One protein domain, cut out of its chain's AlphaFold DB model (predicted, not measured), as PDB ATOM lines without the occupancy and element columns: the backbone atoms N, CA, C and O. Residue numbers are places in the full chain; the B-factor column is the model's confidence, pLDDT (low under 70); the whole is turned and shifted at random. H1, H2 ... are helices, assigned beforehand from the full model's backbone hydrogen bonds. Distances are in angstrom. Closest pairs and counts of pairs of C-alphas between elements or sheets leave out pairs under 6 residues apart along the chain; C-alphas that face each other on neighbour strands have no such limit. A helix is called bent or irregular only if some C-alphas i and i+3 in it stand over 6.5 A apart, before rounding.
ATOM      1  N   ASP A 102       5.933  29.046  -9.049       84.69
ATOM      2  CA  ASP A 102       6.629  30.127  -9.755       84.69
ATOM      3  C   ASP A 102       6.220  30.182 -11.229       84.69
ATOM      4  O   ASP A 102       5.834  31.241 -11.721       84.69
ATOM      5  N   SER A 103       6.175  29.030 -11.904       85.06
ATOM      6  CA  SER A 103       5.748  28.947 -13.306       85.06
ATOM      7  C   SER A 103       4.282  29.378 -13.509       85.06
ATOM      8  O   SER A 103       3.952  30.054 -14.483       85.06
ATOM      9  N   LEU A 104       3.390  29.060 -12.557       87.81
ATOM     10  CA  LEU A 104       2.003  29.538 -12.577       87.81
ATOM     11  C   LEU A 104       1.942  31.055 -12.374       87.81
ATOM     12  O   LEU A 104       1.177  31.747 -13.044       87.81
ATOM     13  N   LYS A 105       2.760  31.586 -11.462       88.44
ATOM     14  CA  LYS A 105       2.840  33.021 -11.185       88.44
ATOM     15  C   LYS A 105       3.348  33.808 -12.394       88.44
ATOM     16  O   LYS A 105       2.833  34.895 -12.639       88.44
ATOM     17  N   GLU A 106       4.297  33.274 -13.165       88.75
ATOM     18  CA  GLU A 106       4.766  33.882 -14.423       88.75
ATOM     19  C   GLU A 106       3.640  34.041 -15.455       88.75
ATOM     20  O   GLU A 106       3.613  35.021 -16.198       88.75
ATOM     21  N   LYS A 107       2.683  33.105 -15.476       89.00
ATOM     22  CA  LYS A 107       1.499  33.138 -16.351       89.00
ATOM     23  C   LYS A 107       0.309  33.894 -15.739       89.00
ATOM     24  O   LYS A 107      -0.706  34.071 -16.406       89.00
ATOM     25  N   CYS A 108       0.410  34.353 -14.490       91.88
ATOM     26  CA  CYS A 108      -0.680  35.021 -13.782       91.88
ATOM     27  C   CYS A 108      -0.680  36.535 -14.032       91.88
ATOM     28  O   CYS A 108       0.321  37.223 -13.824       91.88
ATOM     29  N   VAL A 109      -1.845  37.086 -14.380       91.88
ATOM     30  CA  VAL A 109      -2.053  38.541 -14.426       91.88
ATOM     31  C   VAL A 109      -1.907  39.128 -13.018       91.88
ATOM     32  O   VAL A 109      -2.396  38.550 -12.045       91.88
ATOM     33  N   LYS A 110      -1.236  40.282 -12.900       92.12
ATOM     34  CA  LYS A 110      -1.067  40.990 -11.619       92.12
ATOM     35  C   LYS A 110      -2.428  41.344 -11.007       92.12
ATOM     36  O   LYS A 110      -3.308  41.845 -11.697       92.12
ATOM     37  N   GLY A 111      -2.566  41.113  -9.705       91.19
ATOM     38  CA  GLY A 111      -3.805  41.276  -8.945       91.19
ATOM     39  C   GLY A 111      -3.811  40.362  -7.720       91.19
ATOM     40  O   GLY A 111      -2.768  39.818  -7.353       91.19
ATOM     41  N   ASP A 112      -4.976  40.144  -7.112       91.94
ATOM     42  CA  ASP A 112      -5.075  39.356  -5.875       91.94
ATOM     43  C   ASP A 112      -4.641  37.897  -6.054       91.94
ATOM     44  O   ASP A 112      -3.933  37.368  -5.202       91.94
ATOM     45  N   TYR A 113      -4.951  37.270  -7.196       92.81
ATOM     46  CA  TYR A 113      -4.469  35.918  -7.518       92.81
ATOM     47  C   TYR A 113      -2.934  35.853  -7.583       92.81
ATOM     48  O   TYR A 113      -2.322  34.953  -7.009       92.81
ATOM     49  N   TYR A 114      -2.296  36.840  -8.218       93.50
ATOM     50  CA  TYR A 114      -0.835  36.939  -8.289       93.50
ATOM     51  C   TYR A 114      -0.205  37.170  -6.910       93.50
ATOM     52  O   TYR A 114       0.829  36.579  -6.577       93.50
ATOM     53  N   ASN A 115      -0.821  38.024  -6.090       92.31
ATOM     54  CA  ASN A 115      -0.344  38.321  -4.743       92.31
ATOM     55  C   ASN A 115      -0.505  37.102  -3.819       92.31
ATOM     56  O   ASN A 115       0.421  36.767  -3.082       92.31
ATOM     57  N   ALA A 116      -1.621  36.373  -3.927       90.56
ATOM     58  CA  ALA A 116      -1.852  35.120  -3.213       90.56
ATOM     59  C   ALA A 116      -0.831  34.040  -3.608       90.56
ATOM     60  O   ALA A 116      -0.219  33.433  -2.730       90.56
ATOM     61  N   LEU A 117      -0.562  33.855  -4.909       89.44
ATOM     62  CA  LEU A 117       0.506  32.963  -5.380       89.44
ATOM     63  C   LEU A 117       1.879  33.379  -4.842       89.44
ATOM     64  O   LEU A 117       2.656  32.535  -4.409       89.44
ATOM     65  N   SER A 118       2.171  34.680  -4.815       88.69
ATOM     66  CA  SER A 118       3.427  35.200  -4.262       88.69
ATOM     67  C   SER A 118       3.576  34.888  -2.773       88.69
ATOM     68  O   SER A 118       4.666  34.515  -2.333       88.69
ATOM     69  N   ALA A 119       2.490  35.007  -2.007       87.25
ATOM     70  CA  ALA A 119       2.472  34.638  -0.599       87.25
ATOM     71  C   ALA A 119       2.647  33.123  -0.401       87.25
ATOM     72  O   ALA A 119       3.396  32.715   0.485       87.25
ATOM     73  N   LEU A 120       2.028  32.293  -1.252       85.06
ATOM     74  CA  LEU A 120       2.204  30.837  -1.234       85.06
ATOM     75  C   LEU A 120       3.658  30.445  -1.524       85.06
ATOM     76  O   LEU A 120       4.246  29.709  -0.743       85.06
ATOM     77  N   ILE A 121       4.268  30.983  -2.584       83.88
ATOM     78  CA  ILE A 121       5.673  30.707  -2.940       83.88
ATOM     79  C   ILE A 121       6.606  31.070  -1.785       83.88
ATOM     80  O   ILE A 121       7.478  30.294  -1.402       83.88
ATOM     81  N   LYS A 122       6.426  32.261  -1.202       82.00
ATOM     82  CA  LYS A 122       7.336  32.730  -0.158       82.00
ATOM     83  C   LYS A 122       7.168  31.971   1.159       82.00
ATOM     84  O   LYS A 122       8.168  31.748   1.836       82.00
ATOM     85  N   LYS A 123       5.946  31.565   1.510       77.31
ATOM     86  CA  LYS A 123       5.672  30.717   2.681       77.31
ATOM     87  C   LYS A 123       6.515  29.444   2.680       77.31
ATOM     88  O   LYS A 123       6.928  28.994   3.741       77.31
ATOM     89  N   GLU A 124       6.770  28.895   1.503       69.12
ATOM     90  CA  GLU A 124       7.470  27.626   1.330       69.12
ATOM     91  C   GLU A 124       8.997  27.774   1.212       69.12
ATOM     92  O   GLU A 124       9.715  26.773   1.179       69.12
ATOM     93  N   ASN A 125       9.528  29.002   1.157       71.00
ATOM     94  CA  ASN A 125      10.959  29.221   0.976       71.00
ATOM     95  C   ASN A 125      11.742  28.788   2.239       71.00
ATOM     96  O   ASN A 125      11.481  29.320   3.315       71.00
ATOM     97  N   PRO A 126      12.734  27.882   2.146       56.59
ATOM     98  CA  PRO A 126      13.501  27.406   3.304       56.59
ATOM     99  C   PRO A 126      14.252  28.509   4.063       56.59
ATOM    100  O   PRO A 126      14.507  28.376   5.256       56.59
ATOM    101  N   SER A 127      14.593  29.609   3.387       61.25
ATOM    102  CA  SER A 127      15.264  30.774   3.982       61.25
ATOM    103  C   SER A 127      14.303  31.691   4.752       61.25
ATOM    104  O   SER A 127      14.678  32.792   5.161       61.25
ATOM    105  N   PHE A 128      13.039  31.289   4.891       62.34
ATOM    106  CA  PHE A 128      12.000  32.075   5.528       62.34
ATOM    107  C   PHE A 128      12.178  32.111   7.049       62.34
ATOM    108  O   PHE A 128      12.189  31.086   7.726       62.34
ATOM    109  N   ASN A 129      12.288  33.322   7.592       61.47
ATOM    110  CA  ASN A 129      12.320  33.559   9.029       61.47
ATOM    111  C   ASN A 129      10.888  33.496   9.588       61.47
ATOM    112  O   ASN A 129      10.008  34.181   9.068       61.47
ATOM    113  N   GLU A 130      10.644  32.734  10.659       59.47
ATOM    114  CA  GLU A 130       9.319  32.608  11.300       59.47
ATOM    115  C   GLU A 130       8.688  33.968  11.661       59.47
ATOM    116  O   GLU A 130       7.463  34.116  11.651       59.47
ATOM    117  N   LEU A 131       9.522  34.993  11.879       61.03
ATOM    118  CA  LEU A 131       9.115  36.376  12.148       61.03
ATOM    119  C   LEU A 131       8.310  37.035  11.015       61.03
ATOM    120  O   LEU A 131       7.553  37.972  11.266       61.03
ATOM    121  N   ASP A 132       8.432  36.554   9.776       66.50
ATOM    122  CA  ASP A 132       7.757  37.149   8.619       66.50
ATOM    123  C   ASP A 132       6.247  36.834   8.569       66.50
ATOM    124  O   ASP A 132       5.565  37.372   7.698       66.50
ATOM    125  N   ASN A 133       5.726  35.981   9.471       76.75
ATOM    126  CA  ASN A 133       4.295  35.724   9.733       76.75
ATOM    127  C   ASN A 133       3.407  35.407   8.504       76.75
ATOM    128  O   ASN A 133       2.181  35.405   8.601       76.75
ATOM    129  N   ILE A 134       3.997  35.088   7.351       80.31
ATOM    130  CA  ILE A 134       3.288  34.942   6.072       80.31
ATOM    131  C   ILE A 134       2.258  33.814   6.077       80.31
ATOM    132  O   ILE A 134       1.222  33.909   5.427       80.31
ATOM    133  N   HIS A 135       2.515  32.750   6.843       78.75
ATOM    134  CA  HIS A 135       1.586  31.635   6.979       78.75
ATOM    135  C   HIS A 135       0.232  32.119   7.513       78.75
ATOM    136  O   HIS A 135      -0.791  31.585   7.094       78.75
ATOM    137  N   LYS A 136       0.214  33.172   8.348       82.06
ATOM    138  CA  LYS A 136      -0.994  33.763   8.941       82.06
ATOM    139  C   LYS A 136      -1.923  34.408   7.915       82.06
ATOM    140  O   LYS A 136      -3.102  34.543   8.206       82.06
ATOM    141  N   ILE A 137      -1.438  34.752   6.717       87.00
ATOM    142  CA  ILE A 137      -2.281  35.273   5.625       87.00
ATOM    143  C   ILE A 137      -3.387  34.273   5.276       87.00
ATOM    144  O   ILE A 137      -4.519  34.668   5.027       87.00
ATOM    145  N   PHE A 138      -3.077  32.975   5.309       85.94
ATOM    146  CA  PHE A 138      -3.997  31.894   4.935       85.94
ATOM    147  C   PHE A 138      -4.906  31.438   6.084       85.94
ATOM    148  O   PHE A 138      -5.529  30.378   6.011       85.94
ATOM    149  N   HIS A 139      -4.966  32.230   7.151       86.00
ATOM    150  CA  HIS A 139      -5.769  31.984   8.332       86.00
ATOM    151  C   HIS A 139      -6.595  33.210   8.675       86.00
ATOM    152  O   HIS A 139      -6.167  34.342   8.466       86.00
ATOM    153  N   TYR A 140      -7.757  32.991   9.282       87.69
ATOM    154  CA  TYR A 140      -8.496  34.103   9.861       87.69
ATOM    155  C   TYR A 140      -7.776  34.625  11.112       87.69
ATOM    156  O   TYR A 140      -7.568  33.869  12.068       87.69
ATOM    157  N   THR A 141      -7.401  35.905  11.086       79.00
ATOM    158  CA  THR A 141      -6.754  36.644  12.177       79.00
ATOM    159  C   THR A 141      -7.328  38.061  12.253       79.00
ATOM    160  O   THR A 141      -7.568  38.681  11.219       79.00
ATOM    161  N   ILE A 142      -7.536  38.564  13.474       78.12
ATOM    162  CA  ILE A 142      -8.038  39.928  13.752       78.12
ATOM    163  C   ILE A 142      -6.889  40.892  14.074       78.12
ATOM    164  O   ILE A 142      -7.097  42.090  14.211       78.12
ATOM    165  N   ASP A 143      -5.659  40.395  14.185       78.00
ATOM    166  CA  ASP A 143      -4.505  41.246  14.456       78.00
ATOM    167  C   ASP A 143      -4.263  42.219  13.284       78.00
ATOM    168  O   ASP A 143      -3.680  41.856  12.258       78.00
ATOM    169  N   GLU A 144      -4.736  43.458  13.457       78.12
ATOM    170  CA  GLU A 144      -4.612  44.557  12.497       78.12
ATOM    171  C   GLU A 144      -3.151  44.809  12.133       78.12
ATOM    172  O   GLU A 144      -2.843  44.996  10.963       78.12
ATOM    173  N   LYS A 145      -2.219  44.700  13.090       78.50
ATOM    174  CA  LYS A 145      -0.788  44.902  12.821       78.50
ATOM    175  C   LYS A 145      -0.242  43.805  11.919       78.50
ATOM    176  O   LYS A 145       0.531  44.087  11.007       78.50
ATOM    177  N   ILE A 146      -0.637  42.553  12.150       76.62
ATOM    178  CA  ILE A 146      -0.265  41.433  11.274       76.62
ATOM    179  C   ILE A 146      -0.883  41.618   9.885       76.62
ATOM    180  O   ILE A 146      -0.201  41.403   8.881       76.62
ATOM    181  N   ASN A 147      -2.149  42.029   9.808       78.81
ATOM    182  CA  ASN A 147      -2.837  42.258   8.540       78.81
ATOM    183  C   ASN A 147      -2.220  43.429   7.754       78.81
ATOM    184  O   ASN A 147      -1.993  43.289   6.552       78.81
ATOM    185  N   GLU A 148      -1.872  44.536   8.410       82.12
ATOM    186  CA  GLU A 148      -1.171  45.685   7.821       82.12
ATOM    187  C   GLU A 148       0.248  45.323   7.362       82.12
ATOM    188  O   GLU A 148       0.647  45.650   6.237       82.12
ATOM    189  N   LEU A 149       1.010  44.596   8.189       80.69
ATOM    190  CA  LEU A 149       2.353  44.125   7.843       80.69
ATOM    191  C   LEU A 149       2.313  43.219   6.607       80.69
ATOM    192  O   LEU A 149       3.119  43.366   5.689       80.69
ATOM    193  N   ASN A 150       1.354  42.298   6.556       82.12
ATOM    194  CA  ASN A 150       1.199  41.406   5.416       82.12
ATOM    195  C   ASN A 150       0.716  42.151   4.168       82.12
ATOM    196  O   ASN A 150       1.271  41.946   3.089       82.12
ATOM    197  N   ASN A 151      -0.253  43.059   4.296       80.94
ATOM    198  CA  ASN A 151      -0.745  43.835   3.161       80.94
ATOM    199  C   ASN A 151       0.347  44.749   2.579       80.94
ATOM    200  O   ASN A 151       0.490  44.818   1.364       80.94
ATOM    201  N   SER A 152       1.168  45.396   3.410       82.69
ATOM    202  CA  SER A 152       2.285  46.226   2.929       82.69
ATOM    203  C   SER A 152       3.393  45.408   2.260       82.69
ATOM    204  O   SER A 152       3.983  45.846   1.274       82.69
ATOM    205  N   LYS A 153       3.666  44.200   2.763       80.81
ATOM    206  CA  LYS A 153       4.753  43.347   2.270       80.81
ATOM    207  C   LYS A 153       4.369  42.479   1.069       80.81
ATOM    208  O   LYS A 153       5.229  42.176   0.244       80.81
ATOM    209  N   TYR A 154       3.105  42.070   0.975       78.12
ATOM    210  CA  TYR A 154       2.627  41.086  -0.003       78.12
ATOM    211  C   TYR A 154       1.438  41.559  -0.838       78.12
ATOM    212  O   TYR A 154       1.028  40.839  -1.744       78.12
ATOM    213  N   TYR A 155       0.870  42.736  -0.551       86.00
ATOM    214  CA  TYR A 155      -0.343  43.260  -1.195       86.00
ATOM    215  C   TYR A 155      -1.563  42.322  -1.092       86.00
ATOM    216  O   TYR A 155      -2.540  42.479  -1.829       86.00
ATOM    217  N   ILE A 156      -1.527  41.374  -0.148       89.44
ATOM    218  CA  ILE A 156      -2.578  40.406   0.173       89.44
ATOM    219  C   ILE A 156      -2.611  40.182   1.693       89.44
ATOM    220  O   ILE A 156      -1.576  40.223   2.359       89.44
ATOM    221  N   ASN A 157      -3.799  39.955   2.245       90.38
ATOM    222  CA  ASN A 157      -4.035  39.609   3.646       90.38
ATOM    223  C   ASN A 157      -5.201  38.603   3.740       90.38
ATOM    224  O   ASN A 157      -5.771  38.210   2.719       90.38
ATOM    225  N   SER A 158      -5.541  38.181   4.957       89.12
ATOM    226  CA  SER A 158      -6.624  37.221   5.191       89.12
ATOM    227  C   SER A 158      -7.985  37.735   4.704       89.12
ATOM    228  O   SER A 158      -8.731  36.974   4.095       89.12
ATOM    229  N   GLU A 159      -8.277  39.024   4.886       91.06
ATOM    230  CA  GLU A 159      -9.519  39.671   4.436       91.06
ATOM    231  C   GLU A 159      -9.693  39.593   2.918       91.06
ATOM    232  O   GLU A 159     -10.716  39.109   2.450       91.06
ATOM    233  N   LYS A 160      -8.662  39.933   2.138       92.75
ATOM    234  CA  LYS A 160      -8.709  39.808   0.673       92.75
ATOM    235  C   LYS A 160      -8.930  38.365   0.216       92.75
ATOM    236  O   LYS A 160      -9.649  38.129  -0.751       92.75
ATOM    237  N   LEU A 161      -8.336  37.380   0.898       92.44
ATOM    238  CA  LEU A 161      -8.604  35.969   0.595       92.44
ATOM    239  C   LEU A 161     -10.058  35.590   0.914       92.44
ATOM    240  O   LEU A 161     -10.685  34.859   0.150       92.44
ATOM    241  N   ILE A 162     -10.602  36.096   2.020       94.31
ATOM    242  CA  ILE A 162     -12.006  35.902   2.396       94.31
ATOM    243  C   ILE A 162     -12.923  36.530   1.344       94.31
ATOM    244  O   ILE A 162     -13.870  35.870   0.920       94.31
ATOM    245  N   ASP A 163     -12.608  37.731   0.863       95.00
ATOM    246  CA  ASP A 163     -13.378  38.444  -0.159       95.00
ATOM    247  C   ASP A 163     -13.419  37.700  -1.496       95.00
ATOM    248  O   ASP A 163     -14.457  37.711  -2.162       95.00
ATOM    249  N   LEU A 164     -12.339  36.999  -1.875       95.19
ATOM    250  CA  LEU A 164     -12.327  36.137  -3.066       95.19
ATOM    251  C   LEU A 164     -13.390  35.036  -2.990       95.19
ATOM    252  O   LEU A 164     -13.966  34.666  -4.014       95.19
ATOM    253  N   ILE A 165     -13.651  34.506  -1.791       96.12
ATOM    254  CA  ILE A 165     -14.702  33.511  -1.582       96.12
ATOM    255  C   ILE A 165     -16.052  34.189  -1.381       96.12
ATOM    256  O   ILE A 165     -17.028  33.747  -1.975       96.12
ATOM    257  N   GLU A 166     -16.154  35.269  -0.607       95.06
ATOM    258  CA  GLU A 166     -17.431  35.947  -0.350       95.06
ATOM    259  C   GLU A 166     -18.066  36.448  -1.655       95.06
ATOM    260  O   GLU A 166     -19.211  36.101  -1.958       95.06
ATOM    261  N   ASN A 167     -17.270  37.112  -2.495       95.00
ATOM    262  CA  ASN A 167     -17.665  37.638  -3.804       95.00
ATOM    263  C   ASN A 167     -17.402  36.652  -4.951       95.00
ATOM    264  O   ASN A 167     -17.299  37.052  -6.109       95.00
ATOM    265  N   TYR A 168     -17.257  35.365  -4.627       95.31
ATOM    266  CA  TYR A 168     -16.962  34.328  -5.605       95.31
ATOM    267  C   TYR A 168     -17.956  34.321  -6.770       95.31
ATOM    268  O   TYR A 168     -19.169  34.202  -6.577       95.31
ATOM    269  N   ILE A 169     -17.394  34.382  -7.974       92.56
ATOM    270  CA  ILE A 169     -18.076  34.164  -9.245       92.56
ATOM    271  C   ILE A 169     -17.652  32.781  -9.732       92.56
ATOM    272  O   ILE A 169     -16.460  32.468  -9.713       92.56
ATOM    273  N   GLU A 170     -18.622  31.975 -10.170       92.94
ATOM    274  CA  GLU A 170     -18.355  30.640 -10.707       92.94
ATOM    275  C   GLU A 170     -17.244  30.666 -11.754       92.94
ATOM    276  O   GLU A 170     -17.199  31.528 -12.639       92.94
ATOM    277  N   LEU A 171     -16.337  29.696 -11.647       94.12
ATOM    278  CA  LEU A 171     -15.244  29.577 -12.592       94.12
ATOM    279  C   LEU A 171     -15.787  29.210 -13.970       94.12
ATOM    280  O   LEU A 171     -16.644  28.337 -14.104       94.12
ATOM    281  N   ASN A 172     -15.224  29.842 -14.998       92.69
ATOM    282  CA  ASN A 172     -15.392  29.434 -16.385       92.69
ATOM    283  C   ASN A 172     -14.247  28.508 -16.807       92.69
ATOM    284  O   ASN A 172     -13.167  28.532 -16.221       92.69
ATOM    285  N   ASN A 173     -14.477  27.716 -17.853       92.62
ATOM    286  CA  ASN A 173     -13.459  26.834 -18.412       92.62
ATOM    287  C   ASN A 173     -12.536  27.579 -19.390       92.62
ATOM    288  O   ASN A 173     -12.869  27.748 -20.565       92.62
ATOM    289  N   GLU A 174     -11.362  27.975 -18.908       92.94
ATOM    290  CA  GLU A 174     -10.327  28.696 -19.654       92.94
ATOM    291  C   GLU A 174      -9.183  27.744 -20.065       92.94
ATOM    292  O   GLU A 174      -9.410  26.556 -20.320       92.94
ATOM    293  N   ASP A 175      -7.958  28.242 -20.223       92.06
ATOM    294  CA  ASP A 175      -6.773  27.413 -20.452       92.06
ATOM    295  C   ASP A 175      -6.273  26.735 -19.159       92.06
ATOM    296  O   ASP A 175      -6.738  27.015 -18.053       92.06
ATOM    297  N   PHE A 176      -5.310  25.818 -19.303       90.50
ATOM    298  CA  PHE A 176      -4.708  25.091 -18.183       90.50
ATOM    299  C   PHE A 176      -4.201  26.002 -17.063       90.50
ATOM    300  O   PHE A 176      -4.509  25.756 -15.895       90.50
ATOM    301  N   PHE A 177      -3.409  27.023 -17.399       90.38
ATOM    302  CA  PHE A 177      -2.753  27.861 -16.404       90.38
ATOM    303  C   PHE A 177      -3.786  28.699 -15.668       90.38
ATOM    304  O   PHE A 177      -3.800  28.691 -14.439       90.38
ATOM    305  N   SER A 178      -4.698  29.337 -16.402       92.19
ATOM    306  CA  SER A 178      -5.759  30.154 -15.809       92.19
ATOM    307  C   SER A 178      -6.662  29.336 -14.880       92.19
ATOM    308  O   SER A 178      -6.905  29.745 -13.740       92.19
ATOM    309  N   ASN A 179      -7.087  28.141 -15.306       92.38
ATOM    310  CA  ASN A 179      -7.881  27.236 -14.468       92.38
ATOM    311  C   ASN A 179      -7.100  26.817 -13.215       92.38
ATOM    312  O   ASN A 179      -7.605  26.938 -12.101       92.38
ATOM    313  N   THR A 180      -5.850  26.376 -13.369       90.25
ATOM    314  CA  THR A 180      -5.022  25.897 -12.252       90.25
ATOM    315  C   THR A 180      -4.744  27.003 -11.235       90.25
ATOM    316  O   THR A 180      -4.937  26.787 -10.040       90.25
ATOM    317  N   ILE A 181      -4.363  28.203 -11.684       91.75
ATOM    318  CA  ILE A 181      -4.136  29.376 -10.822       91.75
ATOM    319  C   ILE A 181      -5.374  29.657  -9.974       91.75
ATOM    320  O   ILE A 181      -5.274  29.800  -8.752       91.75
ATOM    321  N   LYS A 182      -6.550  29.702 -10.612       93.19
ATOM    322  CA  LYS A 182      -7.806  29.993  -9.922       93.19
ATOM    323  C   LYS A 182      -8.131  28.929  -8.882       93.19
ATOM    324  O   LYS A 182      -8.422  29.278  -7.741       93.19
ATOM    325  N   LYS A 183      -8.004  27.645  -9.233       91.19
ATOM    326  CA  LYS A 183      -8.221  26.527  -8.302       91.19
ATOM    327  C   LYS A 183      -7.283  26.596  -7.095       91.19
ATOM    328  O   LYS A 183      -7.752  26.511  -5.965       91.19
ATOM    329  N   VAL A 184      -5.982  26.795  -7.318       89.00
ATOM    330  CA  VAL A 184      -4.965  26.885  -6.253       89.00
ATOM    331  C   VAL A 184      -5.296  28.006  -5.272       89.00
ATOM    332  O   VAL A 184      -5.351  27.779  -4.061       89.00
ATOM    333  N   VAL A 185      -5.544  29.211  -5.790       91.12
ATOM    334  CA  VAL A 185      -5.823  30.380  -4.952       91.12
ATOM    335  C   VAL A 185      -7.139  30.195  -4.203       91.12
ATOM    336  O   VAL A 185      -7.147  30.350  -2.986       91.12
ATOM    337  N   LEU A 186      -8.221  29.776  -4.866       92.19
ATOM    338  CA  LEU A 186      -9.522  29.585  -4.216       92.19
ATOM    339  C   LEU A 186      -9.483  28.509  -3.127       92.19
ATOM    340  O   LEU A 186     -10.007  28.730  -2.038       92.19
ATOM    341  N   LEU A 187      -8.810  27.382  -3.368       88.44
ATOM    342  CA  LEU A 187      -8.627  26.341  -2.353       88.44
ATOM    343  C   LEU A 187      -7.838  26.856  -1.142       88.44
ATOM    344  O   LEU A 187      -8.173  26.527  -0.004       88.44
ATOM    345  N   SER A 188      -6.828  27.705  -1.364       85.69
ATOM    346  CA  SER A 188      -6.093  28.347  -0.269       85.69
ATOM    347  C   SER A 188      -6.947  29.372   0.494       85.69
ATOM    348  O   SER A 188      -6.915  29.407   1.725       85.69
ATOM    349  N   SER A 189      -7.772  30.146  -0.217       90.50
ATOM    350  CA  SER A 189      -8.671  31.160   0.340       90.50
ATOM    351  C   SER A 189      -9.829  30.564   1.140       90.50
ATOM    352  O   SER A 189     -10.226  31.121   2.166       90.50
ATOM    353  N   LEU A 190     -10.337  29.399   0.722       90.31
ATOM    354  CA  LEU A 190     -11.411  28.674   1.406       90.31
ATOM    355  C   LEU A 190     -11.103  28.412   2.878       90.31
ATOM    356  O   LEU A 190     -12.015  28.393   3.701       90.31
ATOM    357  N   ARG A 191      -9.826  28.251   3.235       87.19
ATOM    358  CA  ARG A 191      -9.416  28.086   4.629       87.19
ATOM    359  C   ARG A 191      -9.674  29.330   5.460       87.19
ATOM    360  O   ARG A 191     -10.358  29.230   6.476       87.19
ATOM    361  N   ALA A 192      -9.159  30.479   5.031       89.06
ATOM    362  CA  ALA A 192      -9.373  31.743   5.730       89.06
ATOM    363  C   ALA A 192     -10.874  32.067   5.827       89.06
ATOM    364  O   ALA A 192     -11.349  32.479   6.883       89.06
ATOM    365  N   TRP A 193     -11.631  31.784   4.762       92.88
ATOM    366  CA  TRP A 193     -13.083  31.967   4.734       92.88
ATOM    367  C   TRP A 193     -13.834  31.025   5.687       92.88
ATOM    368  O   TRP A 193     -14.650  31.484   6.480       92.88
ATOM    369  N   ILE A 194     -13.543  29.719   5.700       90.56
ATOM    370  CA  ILE A 194     -14.169  28.790   6.658       90.56
ATOM    371  C   ILE A 194     -13.829  29.197   8.095       90.56
ATOM    372  O   ILE A 194     -14.707  29.204   8.956       90.56
ATOM    373  N   GLU A 195     -12.568  29.545   8.366       89.88
ATOM    374  CA  GLU A 195     -12.144  29.988   9.694       89.88
ATOM    375  C   GLU A 195     -12.879  31.267  10.135       89.88
ATOM    376  O   GLU A 195     -13.276  31.347  11.298       89.88
ATOM    377  N   SER A 196     -13.135  32.220   9.229       91.38
ATOM    378  CA  SER A 196     -13.892  33.442   9.543       91.38
ATOM    379  C   SER A 196     -15.373  33.161   9.811       91.38
ATOM    380  O   SER A 196     -15.936  33.677  10.781       91.38
ATOM    381  N   LYS A 197     -16.007  32.275   9.029       90.88
ATOM    382  CA  LYS A 197     -17.399  31.866   9.277       90.88
ATOM    383  C   LYS A 197     -17.527  31.123  10.598       90.88
ATOM    384  O   LYS A 197     -18.438  31.414  11.367       90.88
ATOM    385  N   ILE A 198     -16.596  30.226  10.913       88.56
ATOM    386  CA  ILE A 198     -16.556  29.553  12.212       88.56
ATOM    387  C   ILE A 198     -16.416  30.571  13.348       88.56
ATOM    388  O   ILE A 198     -17.198  30.518  14.293       88.56
ATOM    389  N   TYR A 199     -15.467  31.506  13.245       89.44
ATOM    390  CA  TYR A 199     -15.252  32.537  14.261       89.44
ATOM    391  C   TYR A 199     -16.525  33.350  14.540       89.44
ATOM    392  O   TYR A 199     -16.862  33.586  15.698       89.44
ATOM    393  N   SER A 200     -17.277  33.702  13.490       88.75
ATOM    394  CA  SER A 200     -18.538  34.451  13.609       88.75
ATOM    395  C   SER A 200     -19.628  33.714  14.398       88.75
ATOM    396  O   SER A 200     -20.511  34.350  14.966       88.75
ATOM    397  N   LEU A 201     -19.559  32.380  14.458       85.75
ATOM    398  CA  LEU A 201     -20.505  31.539  15.193       85.75
ATOM    399  C   LEU A 201     -20.109  31.331  16.664       85.75
ATOM    400  O   LEU A 201     -20.914  30.828  17.449       85.75
ATOM    401  N   ILE A 202     -18.880  31.672  17.061       85.88
ATOM    402  CA  ILE A 202     -18.427  31.535  18.447       85.88
ATOM    403  C   ILE A 202     -19.024  32.682  19.268       85.88
ATOM    404  O   ILE A 202     -18.762  33.845  18.992       85.88
ATOM    405  N   SER A 203     -19.794  32.374  20.312       83.06
ATOM    406  CA  SER A 203     -20.370  33.399  21.198       83.06
ATOM    407  C   SER A 203     -19.499  33.733  22.417       83.06
ATOM    408  O   SER A 203     -19.740  34.732  23.085       83.06
ATOM    409  N   ASN A 204     -18.535  32.873  22.759       85.25
ATOM    410  CA  ASN A 204     -17.669  33.026  23.931       85.25
ATOM    411  C   ASN A 204     -16.358  33.743  23.543       85.25
ATOM    412  O   ASN A 204     -15.607  33.244  22.707       85.25
ATOM    413  N   GLU A 205     -16.081  34.888  24.172       85.56
ATOM    414  CA  GLU A 205     -14.910  35.734  23.885       85.56
ATOM    415  C   GLU A 205     -13.562  35.106  24.281       85.56
ATOM    416  O   GLU A 205     -12.557  35.317  23.599       85.56
ATOM    417  N   GLU A 206     -13.524  34.276  25.325       86.00
ATOM    418  CA  GLU A 206     -12.325  33.515  25.699       86.00
ATOM    419  C   GLU A 206     -11.980  32.513  24.592       86.00
ATOM    420  O   GLU A 206     -10.853  32.461  24.100       86.00
ATOM    421  N   VAL A 207     -12.994  31.805  24.093       85.62
ATOM    422  CA  VAL A 207     -12.837  30.833  23.005       85.62
ATOM    423  C   VAL A 207     -12.473  31.511  21.681       85.62
ATOM    424  O   VAL A 207     -11.650  30.986  20.931       85.62
ATOM    425  N   LYS A 208     -13.024  32.697  21.391       88.00
ATOM    426  CA  LYS A 208     -12.591  33.524  20.251       88.00
ATOM    427  C   LYS A 208     -11.114  33.895  20.353       88.00
ATOM    428  O   LYS A 208     -10.401  33.796  19.356       88.00
ATOM    429  N   SER A 209     -10.673  34.304  21.541       86.44
ATOM    430  CA  SER A 209      -9.288  34.698  21.806       86.44
ATOM    431  C   SER A 209      -8.326  33.517  21.658       86.44
ATOM    432  O   SER A 209      -7.267  33.657  21.051       86.44
ATOM    433  N   GLU A 210      -8.697  32.326  22.129       86.56
ATOM    434  CA  GLU A 210      -7.920  31.108  21.864       86.56
ATOM    435  C   GLU A 210      -7.889  30.775  20.363       86.56
ATOM    436  O   GLU A 210      -6.831  30.465  19.815       86.56
ATOM    437  N   PHE A 211      -9.031  30.878  19.672       87.56
ATOM    438  CA  PHE A 211      -9.164  30.502  18.262       87.56
ATOM    439  C   PHE A 211      -8.246  31.314  17.341       87.56
ATOM    440  O   PHE A 211      -7.628  30.749  16.437       87.56
ATOM    441  N   ILE A 212      -8.138  32.630  17.554       85.31
ATOM    442  CA  ILE A 212      -7.281  33.502  16.733       85.31
ATOM    443  C   ILE A 212      -5.785  33.258  16.964       85.31
ATOM    444  O   ILE A 212      -4.988  33.506  16.062       85.31
ATOM    445  N   ASN A 213      -5.408  32.728  18.131       81.19
ATOM    446  CA  ASN A 213      -4.017  32.459  18.495       81.19
ATOM    447  C   ASN A 213      -3.500  31.104  17.981       81.19
ATOM    448  O   ASN A 213      -2.314  30.805  18.119       81.19
ATOM    449  N   CYS A 214      -4.359  30.281  17.377       80.62
ATOM    450  CA  CYS A 214      -3.961  29.004  16.794       80.62
ATOM    451  C   CYS A 214      -3.479  29.129  15.347       80.62
ATOM    452  O   CYS A 214      -4.101  29.791  14.514       80.62
ATOM    453  N   TYR A 215      -2.416  28.387  15.025       72.31
ATOM    454  CA  TYR A 215      -1.733  28.452  13.728       72.31
ATOM    455  C   TYR A 215      -2.024  27.255  12.826       72.31
ATOM    456  O   TYR A 215      -1.590  27.210  11.677       72.31
ATOM    457  N   THR A 216      -2.808  26.283  13.292       76.81
ATOM    458  CA  THR A 216      -3.297  25.189  12.453       76.81
ATOM    459  C   THR A 216      -4.817  25.099  12.476       76.81
ATOM    460  O   THR A 216      -5.479  25.355  13.480       76.81
ATOM    461  N   PHE A 217      -5.390  24.656  11.355       78.69
ATOM    462  CA  PHE A 217      -6.830  24.418  11.253       78.69
ATOM    463  C   PHE A 217      -7.298  23.362  12.269       78.69
ATOM    464  O   PHE A 217      -8.387  23.443  12.826       78.69
ATOM    465  N   ASN A 218      -6.441  22.378  12.564       81.12
ATOM    466  CA  ASN A 218      -6.734  21.325  13.528       81.12
ATOM    467  C   ASN A 218      -6.828  21.853  14.966       81.12
ATOM    468  O   ASN A 218      -7.727  21.447  15.695       81.12
ATOM    469  N   GLU A 219      -5.917  22.737  15.377       83.75
ATOM    470  CA  GLU A 219      -5.969  23.386  16.692       83.75
ATOM    471  C   GLU A 219      -7.222  24.251  16.826       83.75
ATOM    472  O   GLU A 219      -7.969  24.087  17.789       83.75
ATOM    473  N   LYS A 220      -7.523  25.057  15.800       85.69
ATOM    474  CA  LYS A 220      -8.751  25.859  15.723       85.69
ATOM    475  C   LYS A 220     -10.017  25.008  15.880       85.69
ATOM    476  O   LYS A 220     -10.909  25.353  16.647       85.69
ATOM    477  N   ILE A 221     -10.079  23.845  15.226       84.69
ATOM    478  CA  ILE A 221     -11.184  22.887  15.410       84.69
ATOM    479  C   ILE A 221     -11.200  22.301  16.830       84.69
ATOM    480  O   ILE A 221     -12.279  22.121  17.388       84.69
ATOM    481  N   ASN A 222     -10.047  21.978  17.423       84.38
ATOM    482  CA  ASN A 222      -9.965  21.376  18.765       84.38
ATOM    483  C   ASN A 222     -10.410  22.319  19.886       84.38
ATOM    484  O   ASN A 222     -10.869  21.852  20.927       84.38
ATOM    485  N   ILE A 223     -10.275  23.628  19.679       83.25
ATOM    486  CA  ILE A 223     -10.813  24.641  20.589       83.25
ATOM    487  C   ILE A 223     -12.341  24.578  20.622       83.25
ATOM    488  O   ILE A 223     -12.958  24.770  21.662       83.25
ATOM    489  N   ILE A 224     -12.963  24.264  19.490       80.56
ATOM    490  CA  ILE A 224     -14.417  24.280  19.352       80.56
ATOM    491  C   ILE A 224     -15.030  22.935  19.740       80.56
ATOM    492  O   ILE A 224     -16.025  22.871  20.468       80.56
ATOM    493  N   PHE A 225     -14.428  21.861  19.236       80.00
ATOM    494  CA  PHE A 225     -14.862  20.487  19.426       80.00
ATOM    495  C   PHE A 225     -13.834  19.754  20.274       80.00
ATOM    496  O   PHE A 225     -12.713  19.502  19.816       80.00
ATOM    497  N   GLU A 226     -14.240  19.317  21.461       68.81
ATOM    498  CA  GLU A 226     -13.458  18.367  22.242       68.81
ATOM    499  C   GLU A 226     -13.169  17.107  21.411       68.81
ATOM    500  O   GLU A 226     -13.911  16.754  20.485       68.81
ATOM    501  N   LYS A 227     -12.100  16.378  21.756       64.50
ATOM    502  CA  LYS A 227     -11.734  15.124  21.066       64.50
ATOM    503  C   LYS A 227     -12.873  14.093  21.063       64.50
ATOM    504  O   LYS A 227     -12.932  13.266  20.160       64.50
ATOM    505  N   ASN A 228     -13.797  14.207  22.016       61.38
ATOM    506  CA  ASN A 228     -14.935  13.315  22.218       61.38
ATOM    507  C   ASN A 228     -16.187  13.760  21.430       61.38
ATOM    508  O   ASN A 228     -17.206  13.081  21.469       61.38
ATOM    509  N   GLY A 229     -16.129  14.901  20.729       58.62
ATOM    510  CA  GLY A 229     -17.240  15.459  19.950       58.62
ATOM    511  C   GLY A 229     -18.141  16.437  20.709       58.62
ATOM    512  O   GLY A 229     -19.012  17.043  20.088       58.62
ATOM    513  N   ASN A 230     -17.915  16.638  22.011       63.53
ATOM    514  CA  ASN A 230     -18.611  17.658  22.790       63.53
ATOM    515  C   ASN A 230     -18.178  19.063  22.359       63.53
ATOM    516  O   ASN A 230     -17.019  19.303  22.013       63.53
ATOM    517  N   LEU A 231     -19.124  19.993  22.382       66.19
ATOM    518  CA  LEU A 231     -18.886  21.386  22.038       66.19
ATOM    519  C   LEU A 231     -18.457  22.170  23.282       66.19
ATOM    520  O   LEU A 231     -19.177  22.160  24.280       66.19
ATOM    521  N   LYS A 232     -17.349  22.915  23.199       65.12
ATOM    522  CA  LYS A 232     -16.985  23.907  24.232       65.12
ATOM    523  C   LYS A 232     -17.843  25.176  24.167       65.12
ATOM    524  O   LYS A 232     -17.859  25.973  25.100       65.12
ATOM    525  N   VAL A 233     -18.553  25.376  23.057       65.75
ATOM    526  CA  VAL A 233     -19.344  26.578  22.760       65.75
ATOM    527  C   VAL A 233     -20.743  26.168  22.314       65.75
ATOM    528  O   VAL A 233     -20.904  25.158  21.633       65.75
ATOM    529  N   LYS A 234     -21.775  26.953  22.638       65.00
ATOM    530  CA  LYS A 234     -23.100  26.769  22.028       65.00
ATOM    531  C   LYS A 234     -23.022  27.079  20.530       65.00
ATOM    532  O   LYS A 234     -23.165  28.223  20.126       65.00
ATOM    533  N   LEU A 235     -22.799  26.049  19.722       67.69
ATOM    534  CA  LEU A 235     -22.889  26.101  18.266       67.69
ATOM    535  C   LEU A 235     -24.131  25.355  17.790       67.69
ATOM    536  O   LEU A 235     -24.637  24.455  18.466       67.69
ATOM    537  N   SER A 236     -24.607  25.713  16.598       67.62
ATOM    538  CA  SER A 236     -25.659  24.960  15.921       67.62
ATOM    539  C   SER A 236     -25.272  23.481  15.838       67.62
ATOM    540  O   SER A 236     -24.192  23.137  15.356       67.62
ATOM    541  N   LYS A 237     -26.178  22.587  16.264       64.00
ATOM    542  CA  LYS A 237     -25.970  21.124  16.252       64.00
ATOM    543  C   LYS A 237     -25.684  20.557  14.854       64.00
ATOM    544  O   LYS A 237     -25.256  19.413  14.738       64.00
ATOM    545  N   LYS A 238     -25.942  21.335  13.798       72.75
ATOM    546  CA  LYS A 238     -25.664  20.960  12.409       72.75
ATOM    547  C   LYS A 238     -24.172  21.048  12.060       72.75
ATOM    548  O   LYS A 238     -23.741  20.316  11.170       72.75
ATOM    549  N   LEU A 239     -23.389  21.888  12.752       79.12
ATOM    550  CA  LEU A 239     -21.939  21.978  12.568       79.12
ATOM    551  C   LEU A 239     -21.241  20.863  13.346       79.12
ATOM    552  O   LEU A 239     -21.308  20.814  14.571       79.12
ATOM    553  N   SER A 240     -20.550  19.964  12.639       79.88
ATOM    554  CA  SER A 240     -19.857  18.834  13.264       79.88
ATOM    555  C   SER A 240     -18.356  18.855  13.004       79.88
ATOM    556  O   SER A 240     -17.894  19.211  11.916       79.88
ATOM    557  N   ARG A 241     -17.591  18.353  13.981       81.38
ATOM    558  CA  ARG A 241     -16.159  18.075  13.824       81.38
ATOM    559  C   ARG A 241     -15.893  17.217  12.589       81.38
ATOM    560  O   ARG A 241     -14.970  17.505  11.840       81.38
ATOM    561  N   LYS A 242     -16.707  16.177  12.363       81.75
ATOM    562  CA  LYS A 242     -16.565  15.262  11.219       81.75
ATOM    563  C   LYS A 242     -16.665  16.009   9.892       81.75
ATOM    564  O   LYS A 242     -15.836  15.783   9.019       81.75
ATOM    565  N   TYR A 243     -17.640  16.907   9.762       83.62
ATOM    566  CA  TYR A 243     -17.800  17.724   8.564       83.62
ATOM    567  C   TYR A 243     -16.565  18.601   8.328       83.62
ATOM    568  O   TYR A 243     -15.906  18.451   7.304       83.62
ATOM    569  N   LEU A 244     -16.157  19.417   9.305       82.62
ATOM    570  CA  LEU A 244     -14.978  20.284   9.159       82.62
ATOM    571  C   LEU A 244     -13.687  19.495   8.887       82.62
ATOM    572  O   LEU A 244     -12.876  19.883   8.052       82.62
ATOM    573  N   MET A 245     -13.520  18.348   9.543       78.00
ATOM    574  CA  MET A 245     -12.372  17.467   9.331       78.00
ATOM    575  C   MET A 245     -12.402  16.765   7.969       78.00
ATOM    576  O   MET A 245     -11.338  16.526   7.414       78.00
ATOM    577  N   SER A 246     -13.572  16.470   7.392       76.50
ATOM    578  CA  SER A 246     -13.653  15.974   6.006       76.50
ATOM    579  C   SER A 246     -13.203  17.028   4.994       76.50
ATOM    580  O   SER A 246     -12.584  16.693   3.990       76.50
ATOM    581  N   LYS A 247     -13.421  18.309   5.309       76.00
ATOM    582  CA  LYS A 247     -12.945  19.434   4.502       76.00
ATOM    583  C   LYS A 247     -11.439  19.711   4.719       76.00
ATOM    584  O   LYS A 247     -10.791  20.321   3.880       76.00
ATOM    585  N   LYS A 248     -10.826  19.178   5.788       67.06
ATOM    586  CA  LYS A 248      -9.392  19.348   6.118       67.06
ATOM    587  C   LYS A 248      -8.444  18.898   5.009       67.06
ATOM    588  O   LYS A 248      -7.387  19.501   4.884       67.06
ATOM    589  N   VAL A 249      -8.790  17.854   4.247       57.47
ATOM    590  CA  VAL A 249      -7.913  17.309   3.194       57.47
ATOM    591  C   VAL A 249      -7.540  18.420   2.213       57.47
ATOM    592  O   VAL A 249      -6.368  18.764   2.125       57.47
ATOM    593  N   PHE A 250      -8.516  19.108   1.616       63.25
ATOM    594  CA  PHE A 250      -8.234  20.208   0.686       63.25
ATOM    595  C   PHE A 250      -7.757  21.505   1.351       63.25
ATOM    596  O   PHE A 250      -6.994  22.250   0.744       63.25
ATOM    597  N   LEU A 251      -8.123  21.756   2.612       56.56
ATOM    598  CA  LEU A 251      -7.689  22.948   3.359       56.56
ATOM    599  C   LEU A 251      -6.233  22.879   3.848       56.56
ATOM    600  O   LEU A 251      -5.628  23.909   4.161       56.56
ATOM    601  N   ASN A 252      -5.668  21.671   3.935       58.09
ATOM    602  CA  ASN A 252      -4.291  21.438   4.365       58.09
ATOM    603  C   ASN A 252      -3.312  21.190   3.212       58.09
ATOM    604  O   ASN A 252      -2.106  21.190   3.455       58.09
ATOM    605  N   HIS A 253      -3.787  21.009   1.976       52.22
ATOM    606  CA  HIS A 253      -2.909  20.774   0.826       52.22
ATOM    607  C   HIS A 253      -1.971  21.961   0.525       52.22
ATOM    608  O   HIS A 253      -0.943  21.774  -0.112       52.22
ATOM    609  N   SER A 254      -2.245  23.154   1.060       47.59
ATOM    610  CA  SER A 254      -1.421  24.361   0.909       47.59
ATOM    611  C   SER A 254      -0.344  24.562   1.995       47.59
ATOM    612  O   SER A 254       0.141  25.684   2.149       47.59
ATOM    613  N   VAL A 255      -0.019  23.551   2.822       47.19
ATOM    614  CA  VAL A 255       0.740  23.769   4.080       47.19
ATOM    615  C   VAL A 255       2.195  23.277   4.082       47.19
ATOM    616  O   VAL A 255       2.953  23.797   4.893       47.19
ATOM    617  N   HIS A 256       2.617  22.355   3.206       43.50
ATOM    618  CA  HIS A 256       3.995  21.830   3.230       43.50
ATOM    619  C   HIS A 256       4.523  21.423   1.835       43.50
ATOM    620  O   HIS A 256       4.274  20.309   1.375       43.50
ATOM    621  N   TYR A 257       5.297  22.289   1.174       43.62
ATOM    622  CA  TYR A 257       6.004  22.008  -0.088       43.62
ATOM    623  C   TYR A 257       7.367  21.331   0.136       43.62
ATOM    624  O   TYR A 257       7.716  20.406  -0.591       43.62
ATOM    625  N   ASN A 258       8.104  21.674   1.203       44.06
ATOM    626  CA  ASN A 258       9.389  21.012   1.511       44.06
ATOM    627  C   ASN A 258       9.248  19.530   1.899       44.06
ATOM    628  O   ASN A 258      10.245  18.822   2.015       44.06
ATOM    629  N   SER A 259       8.020  19.048   2.099       38.16
ATOM    630  CA  SER A 259       7.740  17.634   2.353       38.16
ATOM    631  C   SER A 259       7.229  16.895   1.116       38.16
ATOM    632  O   SER A 259       7.247  15.670   1.143       38.16
ATOM    633  N   THR A 260       6.796  17.602   0.059       35.69
ATOM    634  CA  THR A 260       6.186  17.017  -1.149       35.69
ATOM    635  C   THR A 260       5.798  18.078  -2.194       35.69
ATOM    636  O   THR A 260       5.295  19.139  -1.836       35.69
ATOM    637  N   VAL A 261       5.831  17.722  -3.485       46.84
ATOM    638  CA  VAL A 261       5.309  18.479  -4.659       46.84
ATOM    639  C   VAL A 261       3.758  18.652  -4.643       46.84
ATOM    640  O   VAL A 261       3.105  18.999  -5.626       46.84
ATOM    641  N   ILE A 262       3.134  18.482  -3.472       51.50
ATOM    642  CA  ILE A 262       1.695  18.317  -3.221       51.50
ATOM    643  C   ILE A 262       0.792  19.566  -3.357       51.50
ATOM    644  O   ILE A 262      -0.392  19.347  -3.640       51.50
ATOM    645  N   PRO A 263       1.214  20.848  -3.216       54.44
ATOM    646  CA  PRO A 263       0.239  21.948  -3.182       54.44
ATOM    647  C   PRO A 263      -0.508  22.166  -4.500       54.44
ATOM    648  O   PRO A 263      -1.572  22.779  -4.501       54.44
ATOM    649  N   LEU A 264       0.009  21.634  -5.608       64.81
ATOM    650  CA  LEU A 264      -0.617  21.720  -6.924       64.81
ATOM    651  C   LEU A 264      -1.298  20.420  -7.370       64.81
ATOM    652  O   LEU A 264      -2.187  20.461  -8.216       64.81
ATOM    653  N   GLN A 265      -0.938  19.274  -6.788       71.75
ATOM    654  CA  GLN A 265      -1.450  17.978  -7.231       71.75
ATOM    655  C   GLN A 265      -2.949  17.828  -6.963       71.75
ATOM    656  O   GLN A 265      -3.695  17.387  -7.834       71.75
ATOM    657  N   TYR A 266      -3.407  18.271  -5.788       76.00
ATOM    658  CA  TYR A 266      -4.836  18.282  -5.487       76.00
ATOM    659  C   TYR A 266      -5.607  19.258  -6.402       76.00
ATOM    660  O   TYR A 266      -6.513  18.795  -7.093       76.00
ATOM    661  N   PRO A 267      -5.232  20.551  -6.528       79.12
ATOM    662  CA  PRO A 267      -5.870  21.469  -7.478       79.12
ATOM    663  C   PRO A 267      -5.943  20.970  -8.928       79.12
ATOM    664  O   PRO A 267      -6.909  21.278  -9.619       79.12
ATOM    665  N   LEU A 268      -4.952  20.203  -9.392       78.88
ATOM    666  CA  LEU A 268      -4.966  19.604 -10.730       78.88
ATOM    667  C   LEU A 268      -5.908  18.408 -10.867       78.88
ATOM    668  O   LEU A 268      -6.429  18.169 -11.951       78.88
ATOM    669  N   SER A 269      -6.115  17.661  -9.784       80.25
ATOM    670  CA  SER A 269      -7.010  16.501  -9.764       80.25
ATOM    671  C   SER A 269      -8.491  16.867  -9.629       80.25
ATOM    672  O   SER A 269      -9.353  16.072  -9.994       80.25
ATOM    673  N   VAL A 270      -8.794  18.060  -9.108       87.00
ATOM    674  CA  VAL A 270     -10.169  18.525  -8.883       87.00
ATOM    675  C   VAL A 270     -10.674  19.268 -10.111       87.00
ATOM    676  O   VAL A 270      -9.983  20.142 -10.640       87.00
ATOM    677  N   SER A 271     -11.887  18.958 -10.566       92.19
ATOM    678  CA  SER A 271     -12.471  19.637 -11.722       92.19
ATOM    679  C   SER A 271     -13.031  21.021 -11.382       92.19
ATOM    680  O   SER A 271     -13.226  21.365 -10.216       92.19
ATOM    681  N   ILE A 272     -13.301  21.842 -12.399       94.31
ATOM    682  CA  ILE A 272     -14.009  23.115 -12.197       94.31
ATOM    683  C   ILE A 272     -15.395  22.881 -11.589       94.31
ATOM    684  O   ILE A 272     -15.777  23.611 -10.677       94.31
ATOM    685  N   ASP A 273     -16.124  21.864 -12.061       93.94
ATOM    686  CA  ASP A 273     -17.435  21.514 -11.503       93.94
ATOM    687  C   ASP A 273     -17.352  21.243 -10.002       93.94
ATOM    688  O   ASP A 273     -18.164  21.760  -9.239       93.94
ATOM    689  N   ASP A 274     -16.350  20.476  -9.573       92.00
ATOM    690  CA  ASP A 274     -16.171  20.142  -8.162       92.00
ATOM    691  C   ASP A 274     -15.886  21.396  -7.322       92.00
ATOM    692  O   ASP A 274     -16.507  21.569  -6.280       92.00
ATOM    693  N   ILE A 275     -15.024  22.313  -7.791       92.38
ATOM    694  CA  ILE A 275     -14.741  23.579  -7.086       92.38
ATOM    695  C   ILE A 275     -15.982  24.470  -7.005       92.38
ATOM    696  O   ILE A 275     -16.274  25.008  -5.935       92.38
ATOM    697  N   ASN A 276     -16.703  24.636  -8.117       94.94
ATOM    698  CA  ASN A 276     -17.915  25.450  -8.156       94.94
ATOM    699  C   ASN A 276     -18.950  24.895  -7.161       94.94
ATOM    700  O   ASN A 276     -19.468  25.647  -6.335       94.94
ATOM    701  N   ASN A 277     -19.188  23.580  -7.190       93.06
ATOM    702  CA  ASN A 277     -20.128  22.911  -6.291       93.06
ATOM    703  C   ASN A 277     -19.675  22.996  -4.828       93.06
ATOM    704  O   ASN A 277     -20.458  23.414  -3.982       93.06
ATOM    705  N   ASP A 278     -18.411  22.686  -4.518       90.38
ATOM    706  CA  ASP A 278     -17.900  22.723  -3.142       90.38
ATOM    707  C   ASP A 278     -18.016  24.125  -2.523       90.38
ATOM    708  O   ASP A 278     -18.386  24.247  -1.352       90.38
ATOM    709  N   ILE A 279     -17.715  25.191  -3.279       93.19
ATOM    710  CA  ILE A 279     -17.838  26.568  -2.777       93.19
ATOM    711  C   ILE A 279     -19.307  26.918  -2.514       93.19
ATOM    712  O   ILE A 279     -19.610  27.492  -1.464       93.19
ATOM    713  N   GLN A 280     -20.218  26.579  -3.432       93.56
ATOM    714  CA  GLN A 280     -21.645  26.863  -3.255       93.56
ATOM    715  C   GLN A 280     -22.244  26.063  -2.094       93.56
ATOM    716  O   GLN A 280     -22.869  26.655  -1.214       93.56
ATOM    717  N   ASP A 281     -21.960  24.762  -2.019       91.25
ATOM    718  CA  ASP A 281     -22.393  23.885  -0.931       91.25
ATOM    719  C   ASP A 281     -21.896  24.403   0.425       91.25
ATOM    720  O   ASP A 281     -22.640  24.427   1.407       91.25
ATOM    721  N   LEU A 282     -20.642  24.868   0.500       91.50
ATOM    722  CA  LEU A 282     -20.086  25.467   1.715       91.50
ATOM    723  C   LEU A 282     -20.789  26.775   2.088       91.50
ATOM    724  O   LEU A 282     -21.133  26.965   3.259       91.50
ATOM    725  N   LYS A 283     -21.016  27.673   1.123       92.62
ATOM    726  CA  LYS A 283     -21.752  28.926   1.348       92.62
ATOM    727  C   LYS A 283     -23.165  28.665   1.847       92.62
ATOM    728  O   LYS A 283     -23.576  29.256   2.846       92.62
ATOM    729  N   GLU A 284     -23.889  27.762   1.195       91.56
ATOM    730  CA  GLU A 284     -25.245  27.387   1.585       91.56
ATOM    731  C   GLU A 284     -25.262  26.744   2.975       91.56
ATOM    732  O   GLU A 284     -26.072  27.114   3.830       91.56
ATOM    733  N   TYR A 285     -24.318  25.842   3.242       89.50
ATOM    734  CA  TYR A 285     -24.177  25.202   4.541       89.50
ATOM    735  C   TYR A 285     -24.006  26.228   5.667       89.50
ATOM    736  O   TYR A 285     -24.751  26.181   6.646       89.50
ATOM    737  N   PHE A 286     -23.089  27.192   5.530       88.56
ATOM    738  CA  PHE A 286     -22.878  28.225   6.551       88.56
ATOM    739  C   PHE A 286     -24.044  29.216   6.661       88.56
ATOM    740  O   PHE A 286     -24.388  29.615   7.774       88.56
ATOM    741  N   LYS A 287     -24.719  29.552   5.555       87.81
ATOM    742  CA  LYS A 287     -25.946  30.368   5.583       87.81
ATOM    743  C   LYS A 287     -27.055  29.689   6.394       87.81
ATOM    744  O   LYS A 287     -27.697  30.327   7.223       87.81
ATOM    745  N   ASN A 288     -27.222  28.377   6.221       84.44
ATOM    746  CA  ASN A 288     -28.196  27.560   6.950       84.44
ATOM    747  C   ASN A 288     -27.857  27.354   8.439       84.44
ATOM    748  O   ASN A 288     -28.702  26.869   9.198       84.44
ATOM    749  N   LEU A 289     -26.630  27.672   8.863       81.56
ATOM    750  CA  LEU A 289     -26.234  27.673  10.275       81.56
ATOM    751  C   LEU A 289     -26.589  28.980  10.989       81.56
ATOM    752  O   LEU A 289     -26.761  28.942  12.202       81.56
ATOM    753  N   GLN A 290     -26.683  30.097  10.260       69.00
ATOM    754  CA  GLN A 290     -26.975  31.430  10.806       69.00
ATOM    755  C   GLN A 290     -28.479  31.742  10.881       69.00
ATOM    756  O   GLN A 290     -28.877  32.662  11.587       69.00
ATOM    757  N   SER A 291     -29.319  31.005  10.148       57.22
ATOM    758  CA  SER A 291     -30.778  31.195  10.091       57.22
ATOM    759  C   SER A 291     -31.566  30.470  11.198       57.22
ATOM    760  O   SER A 291     -32.788  30.342  11.093       57.22
ATOM    761  N   LEU A 292     -30.882  29.988  12.240       46.06
ATOM    762  CA  LEU A 292     -31.420  29.256  13.397       46.06
ATOM    763  C   LEU A 292     -30.954  29.903  14.701       46.06
ATOM    764  O   LEU A 292     -31.710  29.787  15.690       46.06
TER     765      LEU A 292
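AT A GLANCE: This is residues 102 to 292 of the 292 residues of an uncharacterized protein of Spiroplasma clarkii (UniProt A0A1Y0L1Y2). Look first for H6, a long helix that runs through the middle of a compact helical body. H11 runs beside it, H5 and H10 cross it, H1, H2 and H3 gather on it with H4 beyond them, and H7, H8 and H9 go back and forth from near its last residues to its middle. The printed part has 191 residues with eleven named helices, H1 to H11 in chain order, and no named strand; the class is all helix, part aligned and part crossed in packing. The radius of gyration of the C-alphas is 16.5 A, and they span 46 by 38 by 29 A.

HOW THE PARTS SIT: Start at the hub, H6, residues 176 to 201, which touches seven helices and has a kink of 28 degrees near residue 189. H11, residues 272 to 290, touches it at a shallow tilt of 11 degrees, the same way; the closest C-alphas, of Lys 197 and Phe 286, are 7.1 A apart. H5, residues 158 to 166, touches residues 186 to 196 of H6, about perpendicular at 77 degrees, with the closest C-alphas, of Ile 162 and Trp 193, 4.7 A apart. H10, residues 262 to 269, touches residues 180 to 187 of H6, only just about perpendicular at 73 degrees; the closest C-alphas are Val 184 and Pro 267, 5.6 A. H9, residues 241 to 252, touches H6 with residues 250 to 251 alone, the closest C-alphas being Arg 191 and Leu 251, 5.6 A. H8, residues 217 to 224, forms a hairpin with H9, and H7, residues 205 to 212, one with H8, where the closest C-alphas are Phe 211 and Lys 220, 5.3 A. H2, residues 112 to 123, touches H6 with residues 113 to 117 alone, about perpendicular at 82 degrees, closest at C-alphas Tyr 113 and Val 185, 6.3 A. H1, residues 102 to 106, touches residues 177 to 181 of H6, and H3, residues 134 to 138, touches residues 188 to 192; the closest C-alphas are Leu 104 and Phe 177, 6.3 A, and Phe 138 and Ala 192, 5.4 A. H4, residues 144 to 154, is apart from H6 and only just touches H3, with 3 pairs of C-alphas within 8 A, closest at Ile 134 and Asn 150, 6.8 A. Every O i to N i+4 pair is within hydrogen-bond range in H1, H2, H4, H7 and H11, against 0 of 1 in H3, where 2 of 2 O i to N i+3 pairs are, 4 of 5 in H5, 20 of 22 in H6, 3 of 4 in H8, 6 of 8 in H9 and 2 of 4 in H10.

IN THESE COORDINATES: Find C-alpha 176 at (-4.708, 25.091, -18.183); from there H6 runs 37.5 A to C-alpha 201 at (-20.505, 31.539, 15.193). H11 runs 27.7 A to C-alpha 290 at (-26.975, 31.430, 10.806). H2 is 16.2 A long, H9 15.5 A and H4 14.9 A. H9 and H10 are irregular, but only just: C-alphas 246 and 249 are 6.53 A apart, and C-alphas 263 and 266 6.7 A.

THE WHOLE: The C-alphas farthest apart, of Ser 127 and Leu 292, are 47.6 A apart. The printed part has no cut, and H8 to H9 is the long link, residues 225 to 240. Confidence is under 70 at residue 124 and residues 126 to 132, 226 to 237, 248 to 264 and 290 to 292.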